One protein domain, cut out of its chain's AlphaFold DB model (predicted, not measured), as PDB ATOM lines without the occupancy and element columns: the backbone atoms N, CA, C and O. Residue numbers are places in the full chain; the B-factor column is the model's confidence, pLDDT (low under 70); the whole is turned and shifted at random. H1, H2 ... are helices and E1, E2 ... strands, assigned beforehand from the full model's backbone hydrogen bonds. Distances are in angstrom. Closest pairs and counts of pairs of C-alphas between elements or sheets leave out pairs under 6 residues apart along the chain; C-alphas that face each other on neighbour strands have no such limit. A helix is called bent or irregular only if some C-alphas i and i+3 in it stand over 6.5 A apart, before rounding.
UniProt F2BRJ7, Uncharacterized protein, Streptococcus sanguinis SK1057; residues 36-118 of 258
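What this domain is: This is residues 36 to 118 of the 258 residues of an uncharacterized protein of Streptococcus sanguinis SK1057 (UniProt F2BRJ7). A strongly twisted sheet of three antiparallel strands, in the order E1, E3, E4, has one long helix, H1, packed over one face, making two layers. Short H3 packs on E4 and on one part of H1, while the loops at residues 72 to 75 and 84 to 92 lie at opposite ends of the elongated whole. The printed part has 83 residues with three named helices and four named strands, in the order H1, E1, E2, E3, H2, E4, H3, and its class is mixed, helices and strands. It is compact, with a radius of gyration of the C-alphas of 12.4 A, and spans 38 by 21 by 21 A.

How they stand to each other: Look first at E3, residues 76 to 83, the inner strand. On one edge is E1, residues 61 to 65, antiparallel to E3 at 148 degrees; N 65 and O 80 are 2.8 A apart, within hydrogen-bond range. On the other edge is E4, residues 97 to 103, also antiparallel to E3 at 148 degrees, with N 77 and O 102 at 2.7 A. The sheet is only just strongly twisted, its C-alphas up to 4.5 A off the best plane. H1, residues 39 to 56, is on the sheet; its closest C-alphas to E1 are those of Asn 50 and Val 61, 6.7 A. H3, residues 111 to 116, touches H1 at residues 48 to 52 alone, about perpendicular at 80 degrees, closest at the C-alphas of Ala 52 and Leu 114, 6.5 A. H3 is on the sheet too, over none of its strands. H2, residues 93 to 96, only grazes the sheet with residues 94 to 96. E2, residues 69 to 71, pairs with no named strand; its closest C-alphas to E3 are those of Val 70 and Tyr 77, 6.2 A. In H1 13 of 14 O i to N i+4 pairs are within hydrogen-bond range, in H3 1 of 2; H2 is too short for such a pair, and its one O i to N i+3 pair is not within range.

Where its parts are: Find C-alpha 76 at (-41.558, -30.157, -14.367); from there E3 runs 21.7 A to C-alpha 83. E4 is 19.4 A long and E1 11.2 A. Find C-alpha 39 at (-25.874, -33.398, -10.299), where H1 begins its 24.5 A; it is neither bent nor irregular, but only just, with C-alphas 52 and 55 at 6.2 A. H3 ends at C-alpha 116, (-48.459, -40.563, -14.020).

The domain as a whole: The C-alphas farthest apart are those of Val 73 and Lys 89, 38.3 A. The printed part has no cut and no long link. Mean pLDDT of the printed part is 72.0; it is under 70 at residues 71 to 75, 85 to 98 and 101 to 118.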
ATOM      1  N   LEU A  36     -30.487 -25.245 -15.469       82.31
ATOM      2  CA  LEU A  36     -29.633 -26.428 -15.610       82.31
ATOM      3  C   LEU A  36     -29.919 -27.394 -14.457       82.31
ATOM      4  O   LEU A  36     -29.829 -26.990 -13.298       82.31
ATOM      5  N   VAL A  37     -30.193 -28.657 -14.769       82.19
ATOM      6  CA  VAL A  37     -30.400 -29.686 -13.742       82.19
ATOM      7  C   VAL A  37     -29.060 -30.040 -13.096       82.19
ATOM      8  O   VAL A  37     -28.117 -30.445 -13.792       82.19
ATOM      9  N   THR A  38     -28.954 -29.870 -11.776       85.00
ATOM     10  CA  THR A  38     -27.715 -30.147 -11.039       85.00
ATOM     11  C   THR A  38     -27.448 -31.643 -10.935       85.00
ATOM     12  O   THR A  38     -28.301 -32.488 -11.208       85.00
ATOM     13  N   LYS A  39     -26.224 -31.998 -10.534       87.44
ATOM     14  CA  LYS A  39     -25.874 -33.398 -10.299       87.44
ATOM     15  C   LYS A  39     -26.700 -33.997  -9.156       87.44
ATOM     16  O   LYS A  39     -27.118 -35.142  -9.287       87.44
ATOM     17  N   GLU A  40     -26.933 -33.250  -8.074       85.25
ATOM     18  CA  GLU A  40     -27.749 -33.739  -6.955       85.25
ATOM     19  C   GLU A  40     -29.199 -33.982  -7.386       85.25
ATOM     20  O   GLU A  40     -29.759 -35.023  -7.060       85.25
ATOM     21  N   GLU A  41     -29.780 -33.074  -8.180       83.50
ATOM     22  CA  GLU A  41     -31.137 -33.239  -8.715       83.50
ATOM     23  C   GLU A  41     -31.244 -34.482  -9.601       83.50
ATOM     24  O   GLU A  41     -32.179 -35.261  -9.450       83.50
ATOM     25  N   LYS A  42     -30.258 -34.724 -10.477       86.62
ATOM     26  CA  LYS A  42     -30.240 -35.945 -11.299       86.62
ATOM     27  C   LYS A  42     -30.187 -37.209 -10.449       86.62
ATOM     28  O   LYS A  42     -30.947 -38.132 -10.705       86.62
ATOM     29  N   GLN A  43     -29.331 -37.236  -9.429       88.06
ATOM     30  CA  GLN A  43     -29.224 -38.383  -8.521       88.06
ATOM     31  C   GLN A  43     -30.517 -38.622  -7.739       88.06
ATOM     32  O   GLN A  43     -30.899 -39.769  -7.518       88.06
ATOM     33  N   HIS A  44     -31.196 -37.552  -7.325       85.94
ATOM     34  CA  HIS A  44     -32.475 -37.662  -6.640       85.94
ATOM     35  C   HIS A  44     -33.570 -38.193  -7.574       85.94
ATOM     36  O   HIS A  44     -34.252 -39.145  -7.211       85.94
ATOM     37  N   ILE A  45     -33.676 -37.671  -8.799       84.44
ATOM     38  CA  ILE A  45     -34.617 -38.176  -9.811       84.44
ATOM     39  C   ILE A  45     -34.338 -39.652 -10.126       84.44
ATOM     40  O   ILE A  45     -35.264 -40.457 -10.156       84.44
ATOM     41  N   GLU A  46     -33.070 -40.035 -10.305       87.75
ATOM     42  CA  GLU A  46     -32.677 -41.436 -10.498       87.75
ATOM     43  C   GLU A  46     -33.130 -42.316  -9.325       87.75
ATOM     44  O   GLU A  46     -33.644 -43.409  -9.546       87.75
ATOM     45  N   TYR A  47     -32.971 -41.855  -8.082       87.81
ATOM     46  CA  TYR A  47     -33.451 -42.572  -6.900       87.81
ATOM     47  C   TYR A  47     -34.978 -42.739  -6.910       87.81
ATOM     48  O   TYR A  47     -35.462 -43.860  -6.776       87.81
ATOM     49  N   VAL A  48     -35.730 -41.655  -7.130       85.38
ATOM     50  CA  VAL A  48     -37.203 -41.671  -7.148       85.38
ATOM     51  C   VAL A  48     -37.726 -42.611  -8.239       85.38
ATOM     52  O   VAL A  48     -38.595 -43.440  -7.967       85.38
ATOM     53  N   VAL A  49     -37.158 -42.546  -9.450       83.31
ATOM     54  CA  VAL A  49     -37.502 -43.442 -10.567       83.31
ATOM     55  C   VAL A  49     -37.191 -44.895 -10.216       83.31
ATOM     56  O   VAL A  49     -38.052 -45.758 -10.372       83.31
ATOM     57  N   ASN A  50     -35.986 -45.194  -9.726       86.12
ATOM     58  CA  ASN A  50     -35.619 -46.575  -9.414       86.12
ATOM     59  C   ASN A  50     -36.497 -47.158  -8.301       86.12
ATOM     60  O   ASN A  50     -36.968 -48.280  -8.438       86.12
ATOM     61  N   THR A  51     -36.812 -46.401  -7.250       84.12
ATOM     62  CA  THR A  51     -37.726 -46.889  -6.210       84.12
ATOM     63  C   THR A  51     -39.155 -47.064  -6.736       84.12
ATOM     64  O   THR A  51     -39.827 -48.036  -6.389       84.12
ATOM     65  N   ALA A  52     -39.630 -46.185  -7.621       79.12
ATOM     66  CA  ALA A  52     -40.945 -46.338  -8.243       79.12
ATOM     67  C   ALA A  52     -41.044 -47.608  -9.106       79.12
ATOM     68  O   ALA A  52     -42.028 -48.335  -9.015       79.12
ATOM     69  N   PHE A  53     -40.037 -47.908  -9.926       79.62
ATOM     70  CA  PHE A  53     -40.097 -49.042 -10.851       79.62
ATOM     71  C   PHE A  53     -39.554 -50.342 -10.249       79.62
ATOM     72  O   PHE A  53     -40.221 -51.374 -10.318       79.62
ATOM     73  N   GLU A  54     -38.375 -50.322  -9.635       84.88
ATOM     74  CA  GLU A  54     -37.724 -51.536  -9.140       84.88
ATOM     75  C   GLU A  54     -38.337 -51.996  -7.817       84.88
ATOM     76  O   GLU A  54     -38.801 -53.134  -7.728       84.88
ATOM     77  N   ASP A  55     -38.402 -51.113  -6.818       79.62
ATOM     78  CA  ASP A  55     -38.848 -51.487  -5.471       79.62
ATOM     79  C   ASP A  55     -40.373 -51.657  -5.408       79.62
ATOM     80  O   ASP A  55     -40.875 -52.667  -4.906       79.62
ATOM     81  N   ASN A  56     -41.123 -50.688  -5.947       77.19
ATOM     82  CA  ASN A  56     -42.583 -50.705  -5.859       77.19
ATOM     83  C   ASN A  56     -43.222 -51.638  -6.894       77.19
ATOM     84  O   ASN A  56     -44.167 -52.337  -6.546       77.19
ATOM     85  N   LEU A  57     -42.719 -51.691  -8.137       74.31
ATOM     86  CA  LEU A  57     -43.329 -52.493  -9.212       74.31
ATOM     87  C   LEU A  57     -42.567 -53.785  -9.552       74.31
ATOM     88  O   LEU A  57     -43.090 -54.624 -10.291       74.31
ATOM     89  N   GLY A  58     -41.347 -53.991  -9.046       76.25
ATOM     90  CA  GLY A  58     -40.533 -55.156  -9.419       76.25
ATOM     91  C   GLY A  58     -40.114 -55.145 -10.896       76.25
ATOM     92  O   GLY A  58     -40.021 -56.202 -11.539       76.25
ATOM     93  N   LEU A  59     -39.937 -53.952 -11.466       78.81
ATOM     94  CA  LEU A  59     -39.561 -53.702 -12.853       78.81
ATOM     95  C   LEU A  59     -38.158 -53.124 -12.904       78.81
ATOM     96  O   LEU A  59     -37.912 -52.034 -12.411       78.81
ATOM     97  N   LYS A  60     -37.241 -53.842 -13.543       84.00
ATOM     98  CA  LYS A  60     -35.849 -53.419 -13.610       84.00
ATOM     99  C   LYS A  60     -35.653 -52.305 -14.639       84.00
ATOM    100  O   LYS A  60     -36.009 -52.467 -15.814       84.00
ATOM    101  N   VAL A  61     -35.033 -51.214 -14.204       83.69
ATOM    102  CA  VAL A  61     -34.729 -50.054 -15.042       83.69
ATOM    103  C   VAL A  61     -33.398 -50.287 -15.755       83.69
ATOM    104  O   VAL A  61     -32.413 -50.752 -15.184       83.69
ATOM    105  N   LYS A  62     -33.370 -50.010 -17.059       87.31
ATOM    106  CA  LYS A  62     -32.175 -50.124 -17.903       87.31
ATOM    107  C   LYS A  62     -31.477 -48.782 -18.061       87.31
ATOM    108  O   LYS A  62     -30.250 -48.729 -18.013       87.31
ATOM    109  N   ASN A  63     -32.251 -47.732 -18.321       87.00
ATOM    110  CA  ASN A  63     -31.740 -46.393 -18.571       87.00
ATOM    111  C   ASN A  63     -32.765 -45.339 -18.134       87.00
ATOM    112  O   ASN A  63     -33.970 -45.557 -18.252       87.00
ATOM    113  N   ILE A  64     -32.263 -44.200 -17.660       86.62
ATOM    114  CA  ILE A  64     -33.058 -43.033 -17.278       86.62
ATOM    115  C   ILE A  64     -32.442 -41.829 -17.988       86.62
ATOM    116  O   ILE A  64     -31.291 -41.472 -17.736       86.62
ATOM    117  N   GLU A  65     -33.191 -41.195 -18.886       87.88
ATOM    118  CA  GLU A  65     -32.773 -39.950 -19.524       87.88
ATOM    119  C   GLU A  65     -33.442 -38.770 -18.824       87.88
ATOM    120  O   GLU A  65     -34.653 -38.565 -18.913       87.88
ATOM    121  N   ILE A  66     -32.624 -37.972 -18.139       85.00
ATOM    122  CA  ILE A  66     -33.062 -36.758 -17.449       85.00
ATOM    123  C   ILE A  66     -32.675 -35.545 -18.303       85.00
ATOM    124  O   ILE A  66     -31.502 -35.432 -18.702       85.00
ATOM    125  N   PRO A  67     -33.602 -34.603 -18.563       82.88
ATOM    126  CA  PRO A  67     -33.299 -33.385 -19.298       82.88
ATOM    127  C   PRO A  67     -32.122 -32.632 -18.675       82.88
ATOM    128  O   PRO A  67     -31.959 -32.549 -17.460       82.88
ATOM    129  N   THR A  68     -31.270 -32.052 -19.519       82.44
ATOM    130  CA  THR A  68     -30.173 -31.203 -19.023       82.44
ATOM    131  C   THR A  68     -30.683 -29.823 -18.609       82.44
ATOM    132  O   THR A  68     -30.125 -29.210 -17.702       82.44
ATOM    133  N   TRP A  69     -31.761 -29.364 -19.244       79.50
ATOM    134  CA  TRP A  69     -32.399 -28.081 -18.993       79.50
ATOM    135  C   TRP A  69     -33.898 -28.286 -18.818       79.50
ATOM    136  O   TRP A  69     -34.505 -28.995 -19.617       79.50
ATOM    137  N   VAL A  70     -34.479 -27.643 -17.811       76.00
ATOM    138  CA  VAL A  70     -35.915 -27.722 -17.495       76.00
ATOM    139  C   VAL A  70     -36.487 -26.343 -17.249       76.00
ATOM    140  O   VAL A  70     -35.732 -25.415 -16.970       76.00
ATOM    141  N   SER A  71     -37.804 -26.194 -17.355       69.69
ATOM    142  CA  SER A  71     -38.475 -24.922 -17.096       69.69
ATOM    143  C   SER A  71     -38.219 -24.442 -15.663       69.69
ATOM    144  O   SER A  71     -38.477 -25.166 -14.705       69.69
ATOM    145  N   HIS A  72     -37.752 -23.202 -15.511       66.62
ATOM    146  CA  HIS A  72     -37.589 -22.563 -14.199       66.62
ATOM    147  C   HIS A  72     -38.943 -22.205 -13.556       66.62
ATOM    148  O   HIS A  72     -38.985 -21.827 -12.392       66.62
ATOM    149  N   VAL A  73     -40.042 -22.272 -14.319       64.12
ATOM    150  CA  VAL A  73     -41.376 -21.821 -13.891       64.12
ATOM    151  C   VAL A  73     -42.257 -22.988 -13.453       64.12
ATOM    152  O   VAL A  73     -42.937 -22.875 -12.438       64.12
ATOM    153  N   SER A  74     -42.259 -24.095 -14.203       65.44
ATOM    154  CA  SER A  74     -43.087 -25.266 -13.875       65.44
ATOM    155  C   SER A  74     -42.376 -26.267 -12.971       65.44
ATOM    156  O   SER A  74     -43.053 -27.016 -12.280       65.44
ATOM    157  N   TYR A  75     -41.033 -26.267 -12.951       66.50
ATOM    158  CA  TYR A  75     -40.227 -27.266 -12.234       66.50
ATOM    159  C   TYR A  75     -40.626 -28.706 -12.580       66.50
ATOM    160  O   TYR A  75     -40.492 -29.608 -11.761       66.50
ATOM    161  N   GLU A  76     -41.121 -28.891 -13.799       72.12
ATOM    162  CA  GLU A  76     -41.558 -30.157 -14.367       72.12
ATOM    163  C   GLU A  76     -40.447 -30.724 -15.252       72.12
ATOM    164  O   GLU A  76     -39.823 -30.003 -16.043       72.12
ATOM    165  N   TYR A  77     -40.185 -32.013 -15.083       76.62
ATOM    166  CA  TYR A  77     -39.101 -32.757 -15.696       76.62
ATOM    167  C   TYR A  77     -39.721 -33.902 -16.485       76.62
ATOM    168  O   TYR A  77     -40.261 -34.834 -15.898       76.62
ATOM    169  N   ASP A  78     -39.576 -33.861 -17.803       79.31
ATOM    170  CA  ASP A  78     -39.914 -34.985 -18.672       79.31
ATOM    171  C   ASP A  78     -38.795 -36.030 -18.599       79.31
ATOM    172  O   ASP A  78     -37.786 -35.938 -19.309       79.31
ATOM    173  N   VAL A  79     -38.936 -37.006 -17.705       79.06
ATOM    174  CA  VAL A  79     -37.949 -38.069 -17.496       79.06
ATOM    175  C   VAL A  79     -38.289 -39.252 -18.385       79.06
ATOM    176  O   VAL A  79     -39.369 -39.833 -18.272       79.06
ATOM    177  N   LYS A  80     -37.360 -39.651 -19.255       83.38
ATOM    178  CA  LYS A  80     -37.546 -40.859 -20.061       83.38
ATOM    179  C   LYS A  80     -36.997 -42.066 -19.328       83.38
ATOM    180  O   LYS A  80     -35.828 -42.076 -18.952       83.38
ATOM    181  N   VAL A  81     -37.814 -43.093 -19.166       80.25
ATOM    182  CA  VAL A  81     -37.423 -44.336 -18.500       80.25
ATOM    183  C   VAL A  81     -37.488 -45.465 -19.510       80.25
ATOM    184  O   VAL A  81     -38.489 -45.632 -20.204       80.25
ATOM    185  N   GLN A  82     -36.405 -46.235 -19.581       79.44
ATOM    186  CA  GLN A  82     -36.317 -47.450 -20.377       79.44
ATOM    187  C   GLN A  82     -36.147 -48.654 -19.454       79.44
ATOM    188  O   GLN A  82     -35.241 -48.675 -18.615       79.44
ATOM    189  N   LEU A  83     -36.974 -49.680 -19.631       79.12
ATOM    190  CA  LEU A  83     -36.923 -50.915 -18.841       79.12
ATOM    191  C   LEU A  83     -36.044 -51.989 -19.510       79.12
ATOM    192  O   LEU A  83     -35.705 -51.911 -20.693       79.12
ATOM    193  N   THR A  84     -35.599 -52.994 -18.749       73.81
ATOM    194  CA  THR A  84     -34.753 -54.072 -19.301       73.81
ATOM    195  C   THR A  84     -35.504 -55.022 -20.240       73.81
ATOM    196  O   THR A  84     -36.668 -55.351 -20.009       73.81
ATOM    197  N   GLU A  85     -34.787 -55.532 -21.250       53.41
ATOM    198  CA  GLU A  85     -35.271 -56.509 -22.235       53.41
ATOM    199  C   GLU A  85     -35.871 -57.741 -21.538       53.41
ATOM    200  O   GLU A  85     -35.207 -58.424 -20.757       53.41
ATOM    201  N   GLY A  86     -37.155 -57.994 -21.796       51.31
ATOM    202  CA  GLY A  86     -37.967 -58.979 -21.074       51.31
ATOM    203  C   GLY A  86     -39.231 -58.366 -20.475       51.31
ATOM    204  O   GLY A  86     -40.265 -59.030 -20.482       51.31
ATOM    205  N   ALA A  87     -39.191 -57.080 -20.093       51.56
ATOM    206  CA  ALA A  87     -40.392 -56.264 -19.873       51.56
ATOM    207  C   ALA A  87     -41.255 -56.160 -21.148       51.56
ATOM    208  O   ALA A  87     -42.473 -56.034 -21.036       51.56
ATOM    209  N   ASN A  88     -40.627 -56.358 -22.321       45.50
ATOM    210  CA  ASN A  88     -41.190 -56.302 -23.678       45.50
ATOM    211  C   ASN A  88     -42.403 -57.207 -23.975       45.50
ATOM    212  O   ASN A  88     -42.925 -57.227 -25.087       45.50
ATOM    213  N   LYS A  89     -42.794 -58.068 -23.033       48.94
ATOM    214  CA  LYS A  89     -43.979 -58.937 -23.148       48.94
ATOM    215  C   LYS A  89     -45.040 -58.653 -22.083       48.94
ATOM    216  O   LYS A  89     -46.120 -59.230 -22.127       48.94
ATOM    217  N   ILE A  90     -44.703 -57.834 -21.091       46.88
ATOM    218  CA  ILE A  90     -45.432 -57.706 -19.827       46.88
ATOM    219  C   ILE A  90     -46.085 -56.335 -19.743       46.88
ATOM    220  O   ILE A  90     -47.172 -56.203 -19.197       46.88
ATOM    221  N   LEU A  91     -45.444 -55.304 -20.277       50.75
ATOM    222  CA  LEU A  91     -45.930 -53.940 -20.191       50.75
ATOM    223  C   LEU A  91     -46.298 -53.426 -21.572       50.75
ATOM    224  O   LEU A  91     -46.123 -54.097 -22.582       50.75
ATOM    225  N   THR A  92     -46.914 -52.263 -21.578       52.75
ATOM    226  CA  THR A  92     -47.306 -51.580 -22.801       52.75
ATOM    227  C   THR A  92     -46.056 -50.946 -23.404       52.75
ATOM    228  O   THR A  92     -45.166 -50.545 -22.650       52.75
ATOM    229  N   ASP A  93     -45.999 -50.774 -24.728       51.84
ATOM    230  CA  ASP A  93     -44.871 -50.087 -25.388       51.84
ATOM    231  C   ASP A  93     -44.581 -48.706 -24.747       51.84
ATOM    232  O   ASP A  93     -43.449 -48.231 -24.752       51.84
ATOM    233  N   LYS A  94     -45.599 -48.077 -24.128       50.84
ATOM    234  CA  LYS A  94     -45.503 -46.796 -23.406       50.84
ATOM    235  C   LYS A  94     -44.759 -46.861 -22.068       50.84
ATOM    236  O   LYS A  94     -44.328 -45.820 -21.590       50.84
ATOM    237  N   LEU A  95     -44.662 -48.027 -21.434       55.59
ATOM    238  CA  LEU A  95     -43.899 -48.230 -20.195       55.59
ATOM    239  C   LEU A  95     -42.503 -48.798 -20.461       55.59
ATOM    240  O   LEU A  95     -41.615 -48.632 -19.631       55.59
ATOM    241  N   GLU A  96     -42.301 -49.473 -21.595       61.97
ATOM    242  CA  GLU A  96     -40.978 -49.948 -22.016       61.97
ATOM    243  C   GLU A  96     -40.025 -48.792 -22.301       61.97
ATOM    244  O   GLU A  96     -38.869 -48.839 -21.880       61.97
ATOM    245  N   GLU A  97     -40.533 -47.772 -22.992       65.81
ATOM    246  CA  GLU A  97     -39.887 -46.486 -23.216       65.81
ATOM    247  C   GLU A  97     -40.936 -45.379 -23.034       65.81
ATOM    248  O   GLU A  97     -41.658 -44.999 -23.958       65.81
ATOM    249  N   GLY A  98     -41.051 -44.902 -21.795       69.00
ATOM    250  CA  GLY A  98     -42.044 -43.911 -21.384       69.00
ATOM    251  C   GLY A  98     -41.410 -42.584 -21.009       69.00
ATOM    252  O   GLY A  98     -40.276 -42.550 -20.538       69.00
ATOM    253  N   THR A  99     -42.138 -41.487 -21.214       72.75
ATOM    254  CA  THR A  99     -41.800 -40.179 -20.633       72.75
ATOM    255  C   THR A  99     -42.762 -39.920 -19.483       72.75
ATOM    256  O   THR A  99     -43.972 -39.980 -19.694       72.75
ATOM    257  N   PHE A 100     -42.220 -39.670 -18.296       71.94
ATOM    258  CA  PHE A 100     -42.968 -39.435 -17.065       71.94
ATOM    259  C   PHE A 100     -42.647 -38.043 -16.548       71.94
ATOM    260  O   PHE A 100     -41.487 -37.622 -16.597       71.94
ATOM    261  N   SER A 101     -43.662 -37.350 -16.049       69.50
ATOM    262  CA  SER A 101     -43.498 -36.019 -15.485       69.50
ATOM    263  C   SER A 101     -43.054 -36.176 -14.035       69.50
ATOM    264  O   SER A 101     -43.651 -36.896 -13.238       69.50
ATOM    265  N   TYR A 102     -41.964 -35.508 -13.685       69.31
ATOM    266  CA  TYR A 102     -41.498 -35.386 -12.311       69.31
ATOM    267  C   TYR A 102     -41.490 -33.907 -11.931       69.31
ATOM    268  O   TYR A 102     -41.006 -33.089 -12.707       69.31
ATOM    269  N   TYR A 103     -42.002 -33.546 -10.756       68.12
ATOM    270  CA  TYR A 103     -42.031 -32.159 -10.289       68.12
ATOM    271  C   TYR A 103     -41.038 -31.982  -9.131       68.12
ATOM    272  O   TYR A 103     -41.192 -32.581  -8.079       68.12
ATOM    273  N   ALA A 104     -40.002 -31.151  -9.291       56.16
ATOM    274  CA  ALA A 104     -38.950 -31.012  -8.262       56.16
ATOM    275  C   ALA A 104     -39.283 -30.027  -7.127       56.16
ATOM    276  O   ALA A 104     -38.443 -29.776  -6.265       56.16
ATOM    277  N   ASN A 105     -40.465 -29.407  -7.150       54.72
ATOM    278  CA  ASN A 105     -40.861 -28.388  -6.172       54.72
ATOM    279  C   ASN A 105     -41.471 -28.948  -4.883       54.72
ATOM    280  O   ASN A 105     -41.819 -28.171  -3.991       54.72
ATOM    281  N   SER A 106     -41.588 -30.264  -4.773       50.09
ATOM    282  CA  SER A 106     -42.092 -30.955  -3.593       50.09
ATOM    283  C   SER A 106     -41.045 -31.945  -3.100       50.09
ATOM    284  O   SER A 106     -40.195 -32.395  -3.866       50.09
ATOM    285  N   ASP A 107     -41.120 -32.307  -1.820       55.97
ATOM    286  CA  ASP A 107     -40.459 -33.490  -1.256       55.97
ATOM    287  C   ASP A 107     -41.082 -34.777  -1.850       55.97
ATOM    288  O   ASP A 107     -41.568 -35.644  -1.125       55.97
ATOM    289  N   ASP A 108     -41.173 -34.862  -3.180       62.72
ATOM    290  CA  ASP A 108     -42.025 -35.822  -3.866       62.72
ATOM    291  C   ASP A 108     -41.468 -37.235  -3.742       62.72
ATOM    292  O   ASP A 108     -40.389 -37.586  -4.226       62.72
ATOM    293  N   GLU A 109     -42.271 -38.061  -3.088       68.19
ATOM    294  CA  GLU A 109     -42.043 -39.481  -2.935       68.19
ATOM    295  C   GLU A 109     -42.148 -40.212  -4.292       68.19
ATOM    296  O   GLU A 109     -42.753 -39.703  -5.246       68.19
ATOM    297  N   PRO A 110     -41.639 -41.458  -4.385       65.88
ATOM    298  CA  PRO A 110     -41.796 -42.334  -5.556       65.88
ATOM    299  C   PRO A 110     -43.238 -42.476  -6.074       65.88
ATOM    300  O   PRO A 110     -43.449 -42.878  -7.217       65.88
ATOM    301  N   SER A 111     -44.234 -42.156  -5.245       62.47
ATOM    302  CA  SER A 111     -45.654 -42.122  -5.600       62.47
ATOM    303  C   SER A 111     -45.979 -41.117  -6.708       62.47
ATOM    304  O   SER A 111     -46.876 -41.394  -7.493       62.47
ATOM    305  N   SER A 112     -45.254 -40.000  -6.825       66.88
ATOM    306  CA  SER A 112     -45.470 -38.972  -7.862       66.88
ATOM    307  C   SER A 112     -45.354 -39.540  -9.282       66.88
ATOM    308  O   SER A 112     -46.283 -39.422 -10.075       66.88
ATOM    309  N   ILE A 113     -44.271 -40.267  -9.562       69.06
ATOM    310  CA  ILE A 113     -44.036 -40.940 -10.848       69.06
ATOM    311  C   ILE A 113     -45.061 -42.059 -11.085       69.06
ATOM    312  O   ILE A 113     -45.466 -42.314 -12.219       69.06
ATOM    313  N   LEU A 114     -45.518 -42.718 -10.014       62.91
ATOM    314  CA  LEU A 114     -46.561 -43.740 -10.097       62.91
ATOM    315  C   LEU A 114     -47.957 -43.159 -10.387       62.91
ATOM    316  O   LEU A 114     -48.768 -43.872 -10.967       62.91
ATOM    317  N   LYS A 115     -48.250 -41.897 -10.034       65.75
ATOM    318  CA  LYS A 115     -49.520 -41.227 -10.398       65.75
ATOM    319  C   LYS A 115     -49.641 -41.056 -11.910       65.75
ATOM    320  O   LYS A 115     -50.694 -41.331 -12.479       65.75
ATOM    321  N   ASP A 116     -48.544 -40.667 -12.557       60.75
ATOM    322  CA  ASP A 116     -48.459 -40.563 -14.020       60.75
ATOM    323  C   ASP A 116     -48.586 -41.934 -14.705       60.75
ATOM    324  O   ASP A 116     -48.981 -42.047 -15.870       60.75
ATOM    325  N   LEU A 117     -48.324 -43.001 -13.951       57.47
ATOM    326  CA  LEU A 117     -48.547 -44.389 -14.321       57.47
ATOM    327  C   LEU A 117     -50.038 -44.750 -14.163       57.47
ATOM    328  O   LEU A 117     -50.424 -45.596 -13.364       57.47
ATOM    329  N   ILE A 118     -50.908 -44.110 -14.956       54.59
ATOM    330  CA  ILE A 118     -52.351 -44.422 -15.012       54.59
ATOM    331  C   ILE A 118     -52.519 -45.934 -15.209       54.59
ATOM    332  O   ILE A 118     -51.815 -46.515 -16.028       54.59
TER     333      ILE A 118